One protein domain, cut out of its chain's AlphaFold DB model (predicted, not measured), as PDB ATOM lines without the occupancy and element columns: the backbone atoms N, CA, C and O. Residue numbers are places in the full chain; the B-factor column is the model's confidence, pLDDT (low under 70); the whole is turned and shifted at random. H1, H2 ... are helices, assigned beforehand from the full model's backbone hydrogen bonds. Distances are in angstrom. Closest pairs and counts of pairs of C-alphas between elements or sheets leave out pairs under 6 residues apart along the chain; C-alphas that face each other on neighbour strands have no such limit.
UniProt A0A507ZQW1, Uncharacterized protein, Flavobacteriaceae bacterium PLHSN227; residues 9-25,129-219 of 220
ATOM      1  N   GLU A   9     -44.932  38.413 -35.689       98.38
ATOM      2  CA  GLU A   9     -43.803  37.529 -35.990       98.38
ATOM      3  C   GLU A   9     -43.333  36.801 -34.729       98.38
ATOM      4  O   GLU A   9     -43.111  35.589 -34.758       98.38
ATOM      5  N   PHE A  10     -43.222  37.518 -33.605       98.62
ATOM      6  CA  PHE A  10     -42.781  36.919 -32.351       98.62
ATOM      7  C   PHE A  10     -43.805  35.929 -31.791       98.62
ATOM      8  O   PHE A  10     -43.434  34.805 -31.455       98.62
ATOM      9  N   ILE A  11     -45.089  36.297 -31.757       98.56
ATOM     10  CA  ILE A  11     -46.162  35.392 -31.318       98.56
ATOM     11  C   ILE A  11     -46.181  34.138 -32.197       98.56
ATOM     12  O   ILE A  11     -46.154  33.030 -31.671       98.56
ATOM     13  N   THR A  12     -46.135  34.295 -33.524       98.38
ATOM     14  CA  THR A  12     -46.131  33.165 -34.470       98.38
ATOM     15  C   THR A  12     -44.952  32.226 -34.217       98.38
ATOM     16  O   THR A  12     -45.129  31.010 -34.157       98.38
ATOM     17  N   LYS A  13     -43.750  32.777 -33.996       98.50
ATOM     18  CA  LYS A  13     -42.554  31.991 -33.663       98.50
ATOM     19  C   LYS A  13     -42.750  31.176 -32.381       98.50
ATOM     20  O   LYS A  13     -42.426  29.991 -32.359       98.50
ATOM     21  N   ILE A  14     -43.270  31.796 -31.325       98.50
ATOM     22  CA  ILE A  14     -43.482  31.130 -30.033       98.50
ATOM     23  C   ILE A  14     -44.603  30.084 -30.118       98.50
ATOM     24  O   ILE A  14     -44.463  29.004 -29.553       98.50
ATOM     25  N   LEU A  15     -45.676  30.337 -30.870       98.00
ATOM     26  CA  LEU A  15     -46.734  29.349 -31.111       98.00
ATOM     27  C   LEU A  15     -46.225  28.135 -31.902       98.00
ATOM     28  O   LEU A  15     -46.591  26.996 -31.598       98.00
ATOM     29  N   ALA A  16     -45.344  28.354 -32.881       97.50
ATOM     30  CA  ALA A  16     -44.679  27.270 -33.597       97.50
ATOM     31  C   ALA A  16     -43.729  26.482 -32.678       97.50
ATOM     32  O   ALA A  16     -43.634  25.261 -32.788       97.50
ATOM     33  N   GLN A  17     -43.048  27.153 -31.743       97.44
ATOM     34  CA  GLN A  17     -42.248  26.489 -30.714       97.44
ATOM     35  C   GLN A  17     -43.122  25.611 -29.809       97.44
ATOM     36  O   GLN A  17     -42.848  24.420 -29.698       97.44
ATOM     37  N   TYR A  18     -44.208  26.163 -29.258       96.56
ATOM     38  CA  TYR A  18     -45.176  25.417 -28.448       96.56
ATOM     39  C   TYR A  18     -45.691  24.171 -29.180       96.56
ATOM     40  O   TYR A  18     -45.678  23.071 -28.639       96.56
ATOM     41  N   SER A  19     -46.082  24.320 -30.449       94.44
ATOM     42  CA  SER A  19     -46.613  23.207 -31.247       94.44
ATOM     43  C   SER A  19     -45.598  22.078 -31.457       94.44
ATOM     44  O   SER A  19     -46.006  20.930 -31.598       94.44
ATOM     45  N   ARG A  20     -44.292  22.382 -31.481       94.44
ATOM     46  CA  ARG A  20     -43.229  21.374 -31.626       94.44
ATOM     47  C   ARG A  20     -42.848  20.709 -30.305       94.44
ATOM     48  O   ARG A  20     -42.523  19.530 -30.317       94.44
ATOM     49  N   GLU A  21     -42.824  21.464 -29.208       92.81
ATOM     50  CA  GLU A  21     -42.348  20.977 -27.904       92.81
ATOM     51  C   GLU A  21     -43.450  20.319 -27.072       92.81
ATOM     52  O   GLU A  21     -43.222  19.276 -26.469       92.81
ATOM     53  N   GLU A  22     -44.635  20.929 -27.034       89.19
ATOM     54  CA  GLU A  22     -45.761  20.479 -26.206       89.19
ATOM     55  C   GLU A  22     -46.803  19.714 -27.025       89.19
ATOM     56  O   GLU A  22     -47.428  18.772 -26.538       89.19
ATOM     57  N   GLY A  23     -47.000  20.134 -28.279       83.06
ATOM     58  CA  GLY A  23     -48.061  19.623 -29.141       83.06
ATOM     59  C   GLY A  23     -49.465  20.080 -28.717       83.06
ATOM     60  O   GLY A  23     -49.692  20.626 -27.639       83.06
ATOM     61  N   ASN A  24     -50.442  19.878 -29.604       85.50
ATOM     62  CA  ASN A  24     -51.852  20.199 -29.331       85.50
ATOM     63  C   ASN A  24     -52.696  18.958 -29.011       85.50
ATOM     64  O   ASN A  24     -53.765  19.094 -28.419       85.50
ATOM     65  N   GLU A  25     -52.205  17.762 -29.339       89.94
ATOM     66  CA  GLU A  25     -52.965  16.509 -29.282       89.94
ATOM     67  C   GLU A  25     -53.554  16.227 -27.891       89.94
ATOM     68  O   GLU A  25     -54.726  15.873 -27.768       89.94
ATOM     69  N   ILE A 129     -56.490  30.601 -19.360       97.25
ATOM     70  CA  ILE A 129     -55.927  29.746 -18.308       97.25
ATOM     71  C   ILE A 129     -55.076  30.581 -17.350       97.25
ATOM     72  O   ILE A 129     -54.132  31.263 -17.746       97.25
ATOM     73  N   TYR A 130     -55.329  30.450 -16.046       97.56
ATOM     74  CA  TYR A 130     -54.397  30.964 -15.051       97.56
ATOM     75  C   TYR A 130     -53.219  29.996 -14.867       97.56
ATOM     76  O   TYR A 130     -53.384  28.826 -14.502       97.56
ATOM     77  N   ASP A 131     -52.012  30.519 -15.072       95.31
ATOM     78  CA  ASP A 131     -50.748  29.887 -14.709       95.31
ATOM     79  C   ASP A 131     -49.764  30.926 -14.148       95.31
ATOM     80  O   ASP A 131     -49.796  32.106 -14.507       95.31
ATOM     81  N   SER A 132     -48.857  30.489 -13.274       95.06
ATOM     82  CA  SER A 132     -47.830  31.366 -12.705       95.06
ATOM     83  C   SER A 132     -46.888  31.980 -13.753       95.06
ATOM     84  O   SER A 132     -46.413  33.092 -13.537       95.06
ATOM     85  N   TYR A 133     -46.628  31.295 -14.871       97.44
ATOM     86  CA  TYR A 133     -45.744  31.755 -15.946       97.44
ATOM     87  C   TYR A 133     -46.462  32.868 -16.705       97.44
ATOM     88  O   TYR A 133     -45.958  33.986 -16.802       97.44
ATOM     89  N   ILE A 134     -47.704  32.586 -17.112       98.31
ATOM     90  CA  ILE A 134     -48.620  33.525 -17.765       98.31
ATOM     91  C   ILE A 134     -48.757  34.806 -16.933       98.31
ATOM     92  O   ILE A 134     -48.581  35.909 -17.452       98.31
ATOM     93  N   TRP A 135     -48.992  34.679 -15.622       98.25
ATOM     94  CA  TRP A 135     -49.131  35.830 -14.729       98.25
ATOM     95  C   TRP A 135     -47.877  36.710 -14.679       98.25
ATOM     96  O   TRP A 135     -47.982  37.935 -14.752       98.25
ATOM     97  N   ILE A 136     -46.685  36.107 -14.590       98.31
ATOM     98  CA  ILE A 136     -45.419  36.857 -14.592       98.31
ATOM     99  C   ILE A 136     -45.271  37.645 -15.900       98.31
ATOM    100  O   ILE A 136     -44.945  38.832 -15.862       98.31
ATOM    101  N   ILE A 137     -45.552  37.027 -17.046       98.56
ATOM    102  CA  ILE A 137     -45.386  37.676 -18.351       98.56
ATOM    103  C   ILE A 137     -46.404  38.807 -18.557       98.56
ATOM    104  O   ILE A 137     -46.011  39.916 -18.915       98.56
ATOM    105  N   ILE A 138     -47.684  38.592 -18.228       98.38
ATOM    106  CA  ILE A 138     -48.730  39.630 -18.298       98.38
ATOM    107  C   ILE A 138     -48.364  40.850 -17.446       98.38
ATOM    108  O   ILE A 138     -48.411  41.991 -17.919       98.38
ATOM    109  N   LYS A 139     -47.974  40.628 -16.183       97.81
ATOM    110  CA  LYS A 139     -47.593  41.718 -15.271       97.81
ATOM    111  C   LYS A 139     -46.329  42.430 -15.740       97.81
ATOM    112  O   LYS A 139     -46.248  43.649 -15.598       97.81
ATOM    113  N   GLY A 140     -45.383  41.694 -16.320       97.81
ATOM    114  CA  GLY A 140     -44.189  42.257 -16.939       97.81
ATOM    115  C   GLY A 140     -44.519  43.205 -18.086       97.81
ATOM    116  O   GLY A 140     -44.093  44.358 -18.061       97.81
ATOM    117  N   TYR A 141     -45.341  42.758 -19.035       97.75
ATOM    118  CA  TYR A 141     -45.741  43.560 -20.190       97.75
ATOM    119  C   TYR A 141     -46.487  44.835 -19.800       97.75
ATOM    120  O   TYR A 141     -46.123  45.925 -20.240       97.75
ATOM    121  N   LEU A 142     -47.510  44.711 -18.950       96.75
ATOM    122  CA  LEU A 142     -48.286  45.863 -18.489       96.75
ATOM    123  C   LEU A 142     -47.430  46.851 -17.694       96.75
ATOM    124  O   LEU A 142     -47.610  48.062 -17.815       96.75
ATOM    125  N   GLY A 143     -46.506  46.336 -16.886       95.19
ATOM    126  CA  GLY A 143     -45.574  47.137 -16.110       95.19
ATOM    127  C   GLY A 143     -44.629  47.960 -16.976       95.19
ATOM    128  O   GLY A 143     -44.579  49.180 -16.827       95.19
ATOM    129  N   GLN A 144     -43.948  47.292 -17.913       95.19
ATOM    130  CA  GLN A 144     -42.995  47.908 -18.840       95.19
ATOM    131  C   GLN A 144     -43.678  48.889 -19.797       95.19
ATOM    132  O   GLN A 144     -43.146  49.968 -20.046       95.19
ATOM    133  N   LYS A 145     -44.878  48.566 -20.306       93.56
ATOM    134  CA  LYS A 145     -45.621  49.486 -21.179       93.56
ATOM    135  C   LYS A 145     -46.005  50.779 -20.453       93.56
ATOM    136  O   LYS A 145     -45.848  51.858 -21.015       93.56
ATOM    137  N   ASN A 146     -46.510  50.669 -19.225       90.00
ATOM    138  CA  ASN A 146     -47.029  51.822 -18.487       90.00
ATOM    139  C   ASN A 146     -45.958  52.562 -17.671       90.00
ATOM    140  O   ASN A 146     -46.286  53.565 -17.045       90.00
ATOM    141  N   LYS A 147     -44.706  52.074 -17.649       87.56
ATOM    142  CA  LYS A 147     -43.618  52.593 -16.795       87.56
ATOM    143  C   LYS A 147     -44.041  52.687 -15.323       87.56
ATOM    144  O   LYS A 147     -43.826  53.688 -14.642       87.56
ATOM    145  N   THR A 148     -44.730  51.648 -14.851       84.25
ATOM    146  CA  THR A 148     -45.272  51.579 -13.482       84.25
ATOM    147  C   THR A 148     -44.555  50.526 -12.657       84.25
ATOM    148  O   THR A 148     -44.165  49.475 -13.167       84.25
ATOM    149  N   LYS A 149     -44.474  50.761 -11.343       87.69
ATOM    150  CA  LYS A 149     -43.941  49.782 -10.392       87.69
ATOM    151  C   LYS A 149     -44.691  48.451 -10.505       87.69
ATOM    152  O   LYS A 149     -45.884  48.358 -10.217       87.69
ATOM    153  N   ILE A 150     -43.963  47.394 -10.858       90.81
ATOM    154  CA  ILE A 150     -44.539  46.059 -11.050       90.81
ATOM    155  C   ILE A 150     -44.714  45.347  -9.709       90.81
ATOM    156  O   ILE A 150     -43.757  45.132  -8.963       90.81
ATOM    157  N   THR A 151     -45.936  44.893  -9.432       92.81
ATOM    158  CA  THR A 151     -46.222  43.902  -8.388       92.81
ATOM    159  C   THR A 151     -46.503  42.540  -9.016       92.81
ATOM    160  O   THR A 151     -47.236  42.448  -9.995       92.81
ATOM    161  N   PHE A 152     -45.929  41.483  -8.439       95.38
ATOM    162  CA  PHE A 152     -46.199  40.088  -8.808       95.38
ATOM    163  C   PHE A 152     -46.970  39.359  -7.704       95.38
ATOM    164  O   PHE A 152     -46.820  38.149  -7.544       95.38
ATOM    165  N   LYS A 153     -47.761  40.093  -6.904       95.56
ATOM    166  CA  LYS A 153     -48.768  39.467  -6.039       95.56
ATOM    167  C   LYS A 153     -49.661  38.601  -6.933       95.56
ATOM    168  O   LYS A 153     -50.022  39.035  -8.028       95.56
ATOM    169  N   ASN A 154     -49.935  37.371  -6.511       94.88
ATOM    170  CA  ASN A 154     -50.893  36.520  -7.213       94.88
ATOM    171  C   ASN A 154     -52.278  37.190  -7.182       94.88
ATOM    172  O   ASN A 154     -52.568  37.882  -6.202       94.88
ATOM    173  N   PRO A 155     -53.110  36.984  -8.213       96.31
ATOM    174  CA  PRO A 155     -54.476  37.484  -8.194       96.31
ATOM    175  C   PRO A 155     -55.244  36.837  -7.033       96.31
ATOM    176  O   PRO A 155     -55.033  35.662  -6.714       96.31
ATOM    177  N   GLU A 156     -56.112  37.605  -6.384       94.94
ATOM    178  CA  GLU A 156     -56.943  37.141  -5.270       94.94
ATOM    179  C   GLU A 156     -57.997  36.136  -5.743       94.94
ATOM    180  O   GLU A 156     -58.328  35.184  -5.035       94.94
ATOM    181  N   ASN A 157     -58.485  36.330  -6.966       97.19
ATOM    182  CA  ASN A 157     -59.483  35.505  -7.627       97.19
ATOM    183  C   ASN A 157     -59.279  35.525  -9.156       97.19
ATOM    184  O   ASN A 157     -58.468  36.279  -9.700       97.19
ATOM    185  N   PHE A 158     -59.986  34.657  -9.864       98.31
ATOM    186  CA  PHE A 158     -59.945  34.545 -11.314       98.31
ATOM    187  C   PHE A 158     -60.477  35.800 -11.993       98.31
ATOM    188  O   PHE A 158     -59.938  36.181 -13.026       98.31
ATOM    189  N   ASN A 159     -61.477  36.473 -11.423       98.00
ATOM    190  CA  ASN A 159     -61.960  37.734 -11.975       98.00
ATOM    191  C   ASN A 159     -60.854  38.811 -12.041       98.00
ATOM    192  O   ASN A 159     -60.704  39.473 -13.066       98.00
ATOM    193  N   GLU A 160     -60.016  38.945 -11.008       98.06
ATOM    194  CA  GLU A 160     -58.855  39.849 -11.026       98.06
ATOM    195  C   GLU A 160     -57.843  39.447 -12.111       98.06
ATOM    196  O   GLU A 160     -57.338  40.301 -12.853       98.06
ATOM    197  N   PHE A 161     -57.565  38.144 -12.235       98.56
ATOM    198  CA  PHE A 161     -56.728  37.622 -13.314       98.56
ATOM    199  C   PHE A 161     -57.306  37.976 -14.687       98.56
ATOM    200  O   PHE A 161     -56.590  38.525 -15.520       98.56
ATOM    201  N   TYR A 162     -58.595  37.710 -14.902       98.44
ATOM    202  CA  TYR A 162     -59.290  37.926 -16.163       98.44
ATOM    203  C   TYR A 162     -59.288  39.403 -16.567       98.44
ATOM    204  O   TYR A 162     -58.888  39.720 -17.683       98.44
ATOM    205  N   ILE A 163     -59.625  40.318 -15.652       98.31
ATOM    206  CA  ILE A 163     -59.567  41.769 -15.903       98.31
ATOM    207  C   ILE A 163     -58.145  42.197 -16.288       98.31
ATOM    208  O   ILE A 163     -57.952  43.020 -17.186       98.31
ATOM    209  N   THR A 164     -57.128  41.637 -15.630       98.19
ATOM    210  CA  THR A 164     -55.727  41.947 -15.942       98.19
ATOM    211  C   THR A 164     -55.305  41.376 -17.300       98.19
ATOM    212  O   THR A 164     -54.603  42.054 -18.051       98.19
ATOM    213  N   PHE A 165     -55.734  40.158 -17.630       98.50
ATOM    214  CA  PHE A 165     -55.490  39.503 -18.915       98.50
ATOM    215  C   PHE A 165     -56.136  40.282 -20.067       98.50
ATOM    216  O   PHE A 165     -55.482  40.598 -21.056       98.50
ATOM    217  N   ASP A 166     -57.397  40.667 -19.907       98.12
ATOM    218  CA  ASP A 166     -58.156  41.468 -20.864       98.12
ATOM    219  C   ASP A 166     -57.553  42.877 -21.041       98.12
ATOM    220  O   ASP A 166     -57.370  43.355 -22.162       98.12
ATOM    221  N   LYS A 167     -57.098  43.507 -19.947       98.06
ATOM    222  CA  LYS A 167     -56.292  44.734 -20.030       98.06
ATOM    223  C   LYS A 167     -55.009  44.512 -20.832       98.06
ATOM    224  O   LYS A 167     -54.690  45.338 -21.678       98.06
ATOM    225  N   PHE A 168     -54.279  43.424 -20.594       98.06
ATOM    226  CA  PHE A 168     -53.085  43.080 -21.372       98.06
ATOM    227  C   PHE A 168     -53.387  42.943 -22.867       98.06
ATOM    228  O   PHE A 168     -52.649  43.517 -23.669       98.06
ATOM    229  N   LYS A 169     -54.488  42.271 -23.232       97.88
ATOM    230  CA  LYS A 169     -54.915  42.148 -24.631       97.88
ATOM    231  C   LYS A 169     -55.101  43.508 -25.282       97.88
ATOM    232  O   LYS A 169     -54.468  43.771 -26.298       97.88
ATOM    233  N   ARG A 170     -55.911  44.376 -24.669       97.88
ATOM    234  CA  ARG A 170     -56.198  45.710 -25.215       97.88
ATOM    235  C   ARG A 170     -54.967  46.591 -25.304       97.88
ATOM    236  O   ARG A 170     -54.686  47.207 -26.325       97.88
ATOM    237  N   GLU A 171     -54.205  46.649 -24.219       97.06
ATOM    238  CA  GLU A 171     -53.037  47.515 -24.146       97.06
ATOM    239  C   GLU A 171     -51.982  47.105 -25.181       97.06
ATOM    240  O   GLU A 171     -51.275  47.956 -25.712       97.06
ATOM    241  N   LEU A 172     -51.842  45.821 -25.499       97.06
ATOM    242  CA  LEU A 172     -50.859  45.381 -26.490       97.06
ATOM    243  C   LEU A 172     -51.445  45.152 -27.890       97.06
ATOM    244  O   LEU A 172     -50.723  44.670 -28.762       97.06
ATOM    245  N   SER A 173     -52.705  45.541 -28.116       97.44
ATOM    246  CA  SER A 173     -53.424  45.381 -29.387       97.44
ATOM    247  C   SER A 173     -53.467  43.922 -29.873       97.44
ATOM    248  O   SER A 173     -53.157  43.614 -31.027       97.44
ATOM    249  N   LEU A 174     -53.781  43.003 -28.956       98.31
ATOM    250  CA  LEU A 174     -53.803  41.549 -29.156       98.31
ATOM    251  C   LEU A 174     -55.228  40.969 -29.208       98.31
ATOM    252  O   LEU A 174     -55.419  39.768 -29.024       98.31
ATOM    253  N   GLU A 175     -56.246  41.796 -29.437       96.81
ATOM    254  CA  GLU A 175     -57.657  41.390 -29.463       96.81
ATOM    255  C   GLU A 175     -57.975  40.406 -30.593       96.81
ATOM    256  O   GLU A 175     -58.880  39.589 -30.447       96.81
ATOM    257  N   ASN A 176     -57.186  40.432 -31.671       97.12
ATOM    258  CA  ASN A 176     -57.311  39.508 -32.801       97.12
ATOM    259  C   ASN A 176     -56.871  38.071 -32.475       97.12
ATOM    260  O   ASN A 176     -57.136  37.173 -33.268       97.12
ATOM    261  N   TYR A 177     -56.194  37.849 -31.345       98.25
ATOM    262  CA  TYR A 177     -55.825  36.511 -30.895       98.25
ATOM    263  C   TYR A 177     -56.889  35.950 -29.954       98.25
ATOM    264  O   TYR A 177     -57.403  36.633 -29.051       98.25
ATOM    265  N   SER A 178     -57.178  34.664 -30.125       97.88
ATOM    266  CA  SER A 178     -57.987  33.911 -29.175       97.88
ATOM    267  C   SER A 178     -57.303  33.845 -27.807       97.88
ATOM    268  O   SER A 178     -56.082  33.982 -27.676       97.88
ATOM    269  N   ASN A 179     -58.092  33.612 -26.756       97.38
ATOM    270  CA  ASN A 179     -57.531  33.430 -25.416       97.38
ATOM    271  C   ASN A 179     -56.582  32.227 -25.379       97.38
ATOM    272  O   ASN A 179     -55.526  32.311 -24.764       97.38
ATOM    273  N   TYR A 180     -56.891  31.170 -26.132       96.94
ATOM    274  CA  TYR A 180     -56.060  29.977 -26.188       96.94
ATOM    275  C   TYR A 180     -54.716  30.190 -26.897       96.94
ATOM    276  O   TYR A 180     -53.691  29.696 -26.429       96.94
ATOM    277  N   GLU A 181     -54.676  30.957 -27.990       98.06
ATOM    278  CA  GLU A 181     -53.403  31.342 -28.619       98.06
ATOM    279  C   GLU A 181     -52.541  32.163 -27.659       98.06
ATOM    280  O   GLU A 181     -51.343  31.913 -27.527       98.06
ATOM    281  N   LEU A 182     -53.144  33.111 -26.942       98.50
ATOM    282  CA  LEU A 182     -52.412  33.916 -25.969       98.50
ATOM    283  C   LEU A 182     -51.940  33.094 -24.770       98.50
ATOM    284  O   LEU A 182     -50.815  33.303 -24.323       98.50
ATOM    285  N   ASP A 183     -52.726  32.130 -24.291       97.19
ATOM    286  CA  ASP A 183     -52.304  31.216 -23.228       97.19
ATOM    287  C   ASP A 183     -51.059  30.419 -23.647       97.19
ATOM    288  O   ASP A 183     -50.070  30.394 -22.909       97.19
ATOM    289  N   LYS A 184     -51.059  29.838 -24.858       97.56
ATOM    290  CA  LYS A 184     -49.899  29.116 -25.415       97.56
ATOM    291  C   LYS A 184     -48.683  30.024 -25.550       97.56
ATOM    292  O   LYS A 184     -47.591  29.658 -25.121       97.56
ATOM    293  N   PHE A 185     -48.876  31.217 -26.115       98.62
ATOM    294  CA  PHE A 185     -47.817  32.209 -26.279       98.62
ATOM    295  C   PHE A 185     -47.186  32.592 -24.935       98.62
ATOM    296  O   PHE A 185     -45.971  32.500 -24.765       98.62
ATOM    297  N   LEU A 186     -48.009  33.006 -23.971       98.62
ATOM    298  CA  LEU A 186     -47.556  33.499 -22.673       98.62
ATOM    299  C   LEU A 186     -46.886  32.397 -21.855       98.62
ATOM    300  O   LEU A 186     -45.866  32.646 -21.208       98.62
ATOM    301  N   TRP A 187     -47.435  31.181 -21.892       97.88
ATOM    302  CA  TRP A 187     -46.866  30.043 -21.184       97.88
ATOM    303  C   TRP A 187     -45.532  29.608 -21.790       97.88
ATOM    304  O   TRP A 187     -44.553  29.514 -21.052       97.88
ATOM    305  N   GLN A 188     -45.457  29.427 -23.115       98.31
ATOM    306  CA  GLN A 188     -44.220  29.023 -23.789       98.31
ATOM    307  C   GLN A 188     -43.132  30.085 -23.627       98.31
ATOM    308  O   GLN A 188     -41.992  29.756 -23.310       98.31
ATOM    309  N   TYR A 189     -43.472  31.368 -23.790       98.62
ATOM    310  CA  TYR A 189     -42.497  32.439 -23.614       98.62
ATOM    311  C   TYR A 189     -41.989  32.505 -22.168       98.62
ATOM    312  O   TYR A 189     -40.783  32.577 -21.936       98.62
ATOM    313  N   GLY A 190     -42.895  32.415 -21.189       98.44
ATOM    314  CA  GLY A 190     -42.521  32.348 -19.781       98.44
ATOM    315  C   GLY A 190     -41.653  31.133 -19.455       98.44
ATOM    316  O   GLY A 190     -40.663  31.281 -18.744       98.44
ATOM    317  N   LYS A 191     -41.980  29.959 -20.007       98.00
ATOM    318  CA  LYS A 191     -41.214  28.719 -19.832       98.00
ATOM    319  C   LYS A 191     -39.790  28.876 -20.349       98.00
ATOM    320  O   LYS A 191     -38.867  28.616 -19.585       98.00
ATOM    321  N   THR A 192     -39.613  29.354 -21.582       98.31
ATOM    322  CA  THR A 192     -38.287  29.584 -22.176       98.31
ATOM    323  C   THR A 192     -37.443  30.507 -21.297       98.31
ATOM    324  O   THR A 192     -36.345  30.134 -20.904       98.31
ATOM    325  N   LEU A 193     -37.983  31.661 -20.884       98.44
ATOM    326  CA  LEU A 193     -37.246  32.607 -20.034       98.44
ATOM    327  C   LEU A 193     -36.851  32.017 -18.675       98.44
ATOM    328  O   LEU A 193     -35.795  32.345 -18.140       98.44
ATOM    329  N   ILE A 194     -37.718  31.194 -18.083       98.44
ATOM    330  CA  ILE A 194     -37.432  30.540 -16.805       98.44
ATOM    331  C   ILE A 194     -36.335  29.488 -16.988       98.44
ATOM    332  O   ILE A 194     -35.380  29.509 -16.218       98.44
ATOM    333  N   MET A 195     -36.433  28.641 -18.014       98.06
ATOM    334  CA  MET A 195     -35.430  27.616 -18.315       98.06
ATOM    335  C   MET A 195     -34.061  28.224 -18.628       98.06
ATOM    336  O   MET A 195     -33.045  27.720 -18.155       98.06
ATOM    337  N   ASP A 196     -34.021  29.331 -19.374       98.19
ATOM    338  CA  ASP A 196     -32.779  30.054 -19.657       98.19
ATOM    339  C   ASP A 196     -32.105  30.513 -18.354       98.19
ATOM    340  O   ASP A 196     -30.902  30.340 -18.186       98.19
ATOM    341  N   ILE A 197     -32.885  31.022 -17.392       98.44
ATOM    342  CA  ILE A 197     -32.387  31.446 -16.075       98.44
ATOM    343  C   ILE A 197     -31.971  30.251 -15.203       98.44
ATOM    344  O   ILE A 197     -30.958  30.342 -14.506       98.44
ATOM    345  N   GLU A 198     -32.736  29.151 -15.210       98.12
ATOM    346  CA  GLU A 198     -32.369  27.909 -14.510       98.12
ATOM    347  C   GLU A 198     -30.993  27.425 -14.974       98.12
ATOM    348  O   GLU A 198     -30.139  27.137 -14.138       98.12
ATOM    349  N   ASN A 199     -30.759  27.419 -16.289       97.81
ATOM    350  CA  ASN A 199     -29.498  26.996 -16.894       97.81
ATOM    351  C   ASN A 199     -28.360  27.999 -16.652       97.81
ATOM    352  O   ASN A 199     -27.256  27.591 -16.300       97.81
ATOM    353  N   GLU A 200     -28.618  29.302 -16.812       98.06
ATOM    354  CA  GLU A 200     -27.626  30.370 -16.617       98.06
ATOM    355  C   GLU A 200     -27.071  30.380 -15.187       98.06
ATOM    356  O   GLU A 200     -25.871  30.550 -14.984       98.06
ATOM    357  N   LEU A 201     -27.945  30.209 -14.191       97.88
ATOM    358  CA  LEU A 201     -27.590  30.344 -12.777       97.88
ATOM    359  C   LEU A 201     -27.457  29.006 -12.043       97.88
ATOM    360  O   LEU A 201     -27.079  29.004 -10.871       97.88
ATOM    361  N   ASN A 202     -27.773  27.891 -12.704       97.69
ATOM    362  CA  ASN A 202     -27.836  26.552 -12.117       97.69
ATOM    363  C   ASN A 202     -28.694  26.511 -10.834       97.69
ATOM    364  O   ASN A 202     -28.241  26.130  -9.749       97.69
ATOM    365  N   ILE A 203     -29.942  26.970 -10.948       97.94
ATOM    366  CA  ILE A 203     -30.900  27.076  -9.836       97.94
ATOM    367  C   ILE A 203     -32.200  26.336 -10.138       97.94
ATOM    368  O   ILE A 203     -32.549  26.116 -11.290       97.94
ATOM    369  N   ASP A 204     -32.950  25.996  -9.088       97.56
ATOM    370  CA  ASP A 204     -34.270  25.381  -9.228       97.56
ATOM    371  C   ASP A 204     -35.337  26.340  -9.792       97.56
ATOM    372  O   ASP A 204     -35.235  27.570  -9.702       97.56
ATOM    373  N   LEU A 205     -36.427  25.748 -10.282       95.88
ATOM    374  CA  LEU A 205     -37.561  26.431 -10.900       95.88
ATOM    375  C   LEU A 205     -38.136  27.590 -10.078       95.88
ATOM    376  O   LEU A 205     -38.525  28.630 -10.621       95.88
ATOM    377  N   ASN A 206     -38.239  27.433  -8.758       96.12
ATOM    378  CA  ASN A 206     -38.829  28.465  -7.908       96.12
ATOM    379  C   ASN A 206     -37.889  29.665  -7.781       96.12
ATOM    380  O   ASN A 206     -38.341  30.817  -7.838       96.12
ATOM    381  N   LYS A 207     -36.584  29.408  -7.660       97.81
ATOM    382  CA  LYS A 207     -35.561  30.456  -7.676       97.81
ATOM    383  C   LYS A 207     -35.498  31.145  -9.036       97.81
ATOM    384  O   LYS A 207     -35.485  32.373  -9.059       97.81
ATOM    385  N   ALA A 208     -35.578  30.409 -10.143       98.31
ATOM    386  CA  ALA A 208     -35.588  30.994 -11.483       98.31
ATOM    387  C   ALA A 208     -36.810  31.888 -11.738       98.31
ATOM    388  O   ALA A 208     -36.668  33.007 -12.227       98.31
ATOM    389  N   LYS A 209     -38.015  31.488 -11.301       97.81
ATOM    390  CA  LYS A 209     -39.201  32.369 -11.324       97.81
ATOM    391  C   LYS A 209     -39.005  33.639 -10.499       97.81
ATOM    392  O   LYS A 209     -39.441  34.717 -10.905       97.81
ATOM    393  N   SER A 210     -38.408  33.511  -9.313       97.62
ATOM    394  CA  SER A 210     -38.113  34.655  -8.444       97.62
ATOM    395  C   SER A 210     -37.138  35.613  -9.125       97.62
ATOM    396  O   SER A 210     -37.364  36.824  -9.145       97.62
ATOM    397  N   GLU A 211     -36.104  35.066  -9.754       98.19
ATOM    398  CA  GLU A 211     -35.107  35.823 -10.494       98.19
ATOM    399  C   GLU A 211     -35.700  36.500 -11.735       98.19
ATOM    400  O   GLU A 211     -35.522  37.704 -11.913       98.19
ATOM    401  N   LEU A 212     -36.525  35.800 -12.517       98.12
ATOM    402  CA  LEU A 212     -37.258  36.379 -13.643       98.12
ATOM    403  C   LEU A 212     -38.059  37.620 -13.220       98.12
ATOM    404  O   LEU A 212     -37.985  38.670 -13.860       98.12
ATOM    405  N   ARG A 213     -38.787  37.539 -12.099       97.88
ATOM    406  CA  ARG A 213     -39.541  38.678 -11.546       97.88
ATOM    407  C   ARG A 213     -38.627  39.853 -11.191       97.88
ATOM    408  O   ARG A 213     -38.993  40.998 -11.458       97.88
ATOM    409  N   LYS A 214     -37.464  39.601 -10.579       96.94
ATOM    410  CA  LYS A 214     -36.484  40.656 -10.253       96.94
ATOM    411  C   LYS A 214     -35.947  41.309 -11.521       96.94
ATOM    412  O   LYS A 214     -35.984  42.533 -11.632       96.94
ATOM    413  N   ARG A 215     -35.540  40.496 -12.499       97.06
ATOM    414  CA  ARG A 215     -35.032  40.965 -13.787       97.06
ATOM    415  C   ARG A 215     -36.067  41.826 -14.500       97.06
ATOM    416  O   ARG A 215     -35.722  42.922 -14.926       97.06
ATOM    417  N   ILE A 216     -37.325  41.397 -14.602       96.81
ATOM    418  CA  ILE A 216     -38.395  42.182 -15.246       96.81
ATOM    419  C   ILE A 216     -38.625  43.521 -14.527       96.81
ATOM    420  O   ILE A 216     -38.719  44.554 -15.190       96.81
ATOM    421  N   LYS A 217     -38.673  43.518 -13.185       93.69
ATOM    422  CA  LYS A 217     -38.829  44.733 -12.363       93.69
ATOM    423  C   LYS A 217     -37.724  45.756 -12.589       93.69
ATOM    424  O   LYS A 217     -38.017  46.939 -12.605       93.69
ATOM    425  N   ALA A 218     -36.481  45.309 -12.754       89.44
ATOM    426  CA  ALA A 218     -35.334  46.197 -12.934       89.44
ATOM    427  C   ALA A 218     -35.331  46.953 -14.279       89.44
ATOM    428  O   ALA A 218     -34.519  47.847 -14.470       89.44
ATOM    429  N   SER A 219     -36.199  46.576 -15.221       83.38
ATOM    430  CA  SER A 219     -36.313  47.195 -16.554       83.38
ATOM    431  C   SER A 219     -37.633  47.925 -16.800       83.38
ATOM    432  O   SER A 219     -37.895  48.308 -17.935       83.38
TER     433      SER A 219
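What this domain is: This is residues 9 to 25 and 129 to 219 of the 220 residues of an uncharacterized protein of Flavobacteriaceae bacterium PLHSN227 (UniProt A0A507ZQW1). What does the model look like? One long helix, H4, is a beam with H1 across one side and H2 and H5 nearly parallel, side by side, on the other; H3 packs on H2, on the side away from H5. What makes it up? The printed part has 108 residues with five named helices, H1 to H5 in order, and no named strand; the class is all helix. It is compact, with a radius of gyration of the C-alphas of 13.8 A and spans of 38 by 36 by 26 A.

Where its parts are: Where do the helices run? H1 is residues 9 to 21, from C-alpha 9 at (-43.803, 37.529, -35.990). H2 is residues 132 to 146, 21.3 A long, and H3 residues 158 to 171. And the rest? H4, residues 179 to 201, is 32.6 A long; H5, residues 205 to 217, ends at C-alpha 217 (-38.829, 44.733, -12.363).

How they stand to each other: What does H1 touch? H1 touches H4, about perpendicular at 77 degrees, closest at the C-alphas of Leu 15 and Phe 185, 5.7 A. What surrounds the hubs H2 and H4? They touch at 85 degrees, about perpendicular, closest at the C-alphas of Ile 134 and Leu 186, 5.0 A. H2 touches H5 with residues 136 to 140 alone, a shallow tilt of 7 degrees, the same way, closest at the C-alphas of Gly 140 and Ile 216, 6.0 A. H2 touches H3 at a steep tilt of 44 degrees, closest at the C-alphas of Leu 142 and Phe 168, 6.3 A. How are the backbones? In H1 to H5 every O i to N i+4 pair is within hydrogen-bond range.

The domain as a whole: Is anything missing? Residues 26 to 128 are not printed, and C-alphas 25 and 129 are 17.4 A apart. Which link is long? H2 to H3, 11 residues. Is confidence low anywhere? No printed residue is under 70.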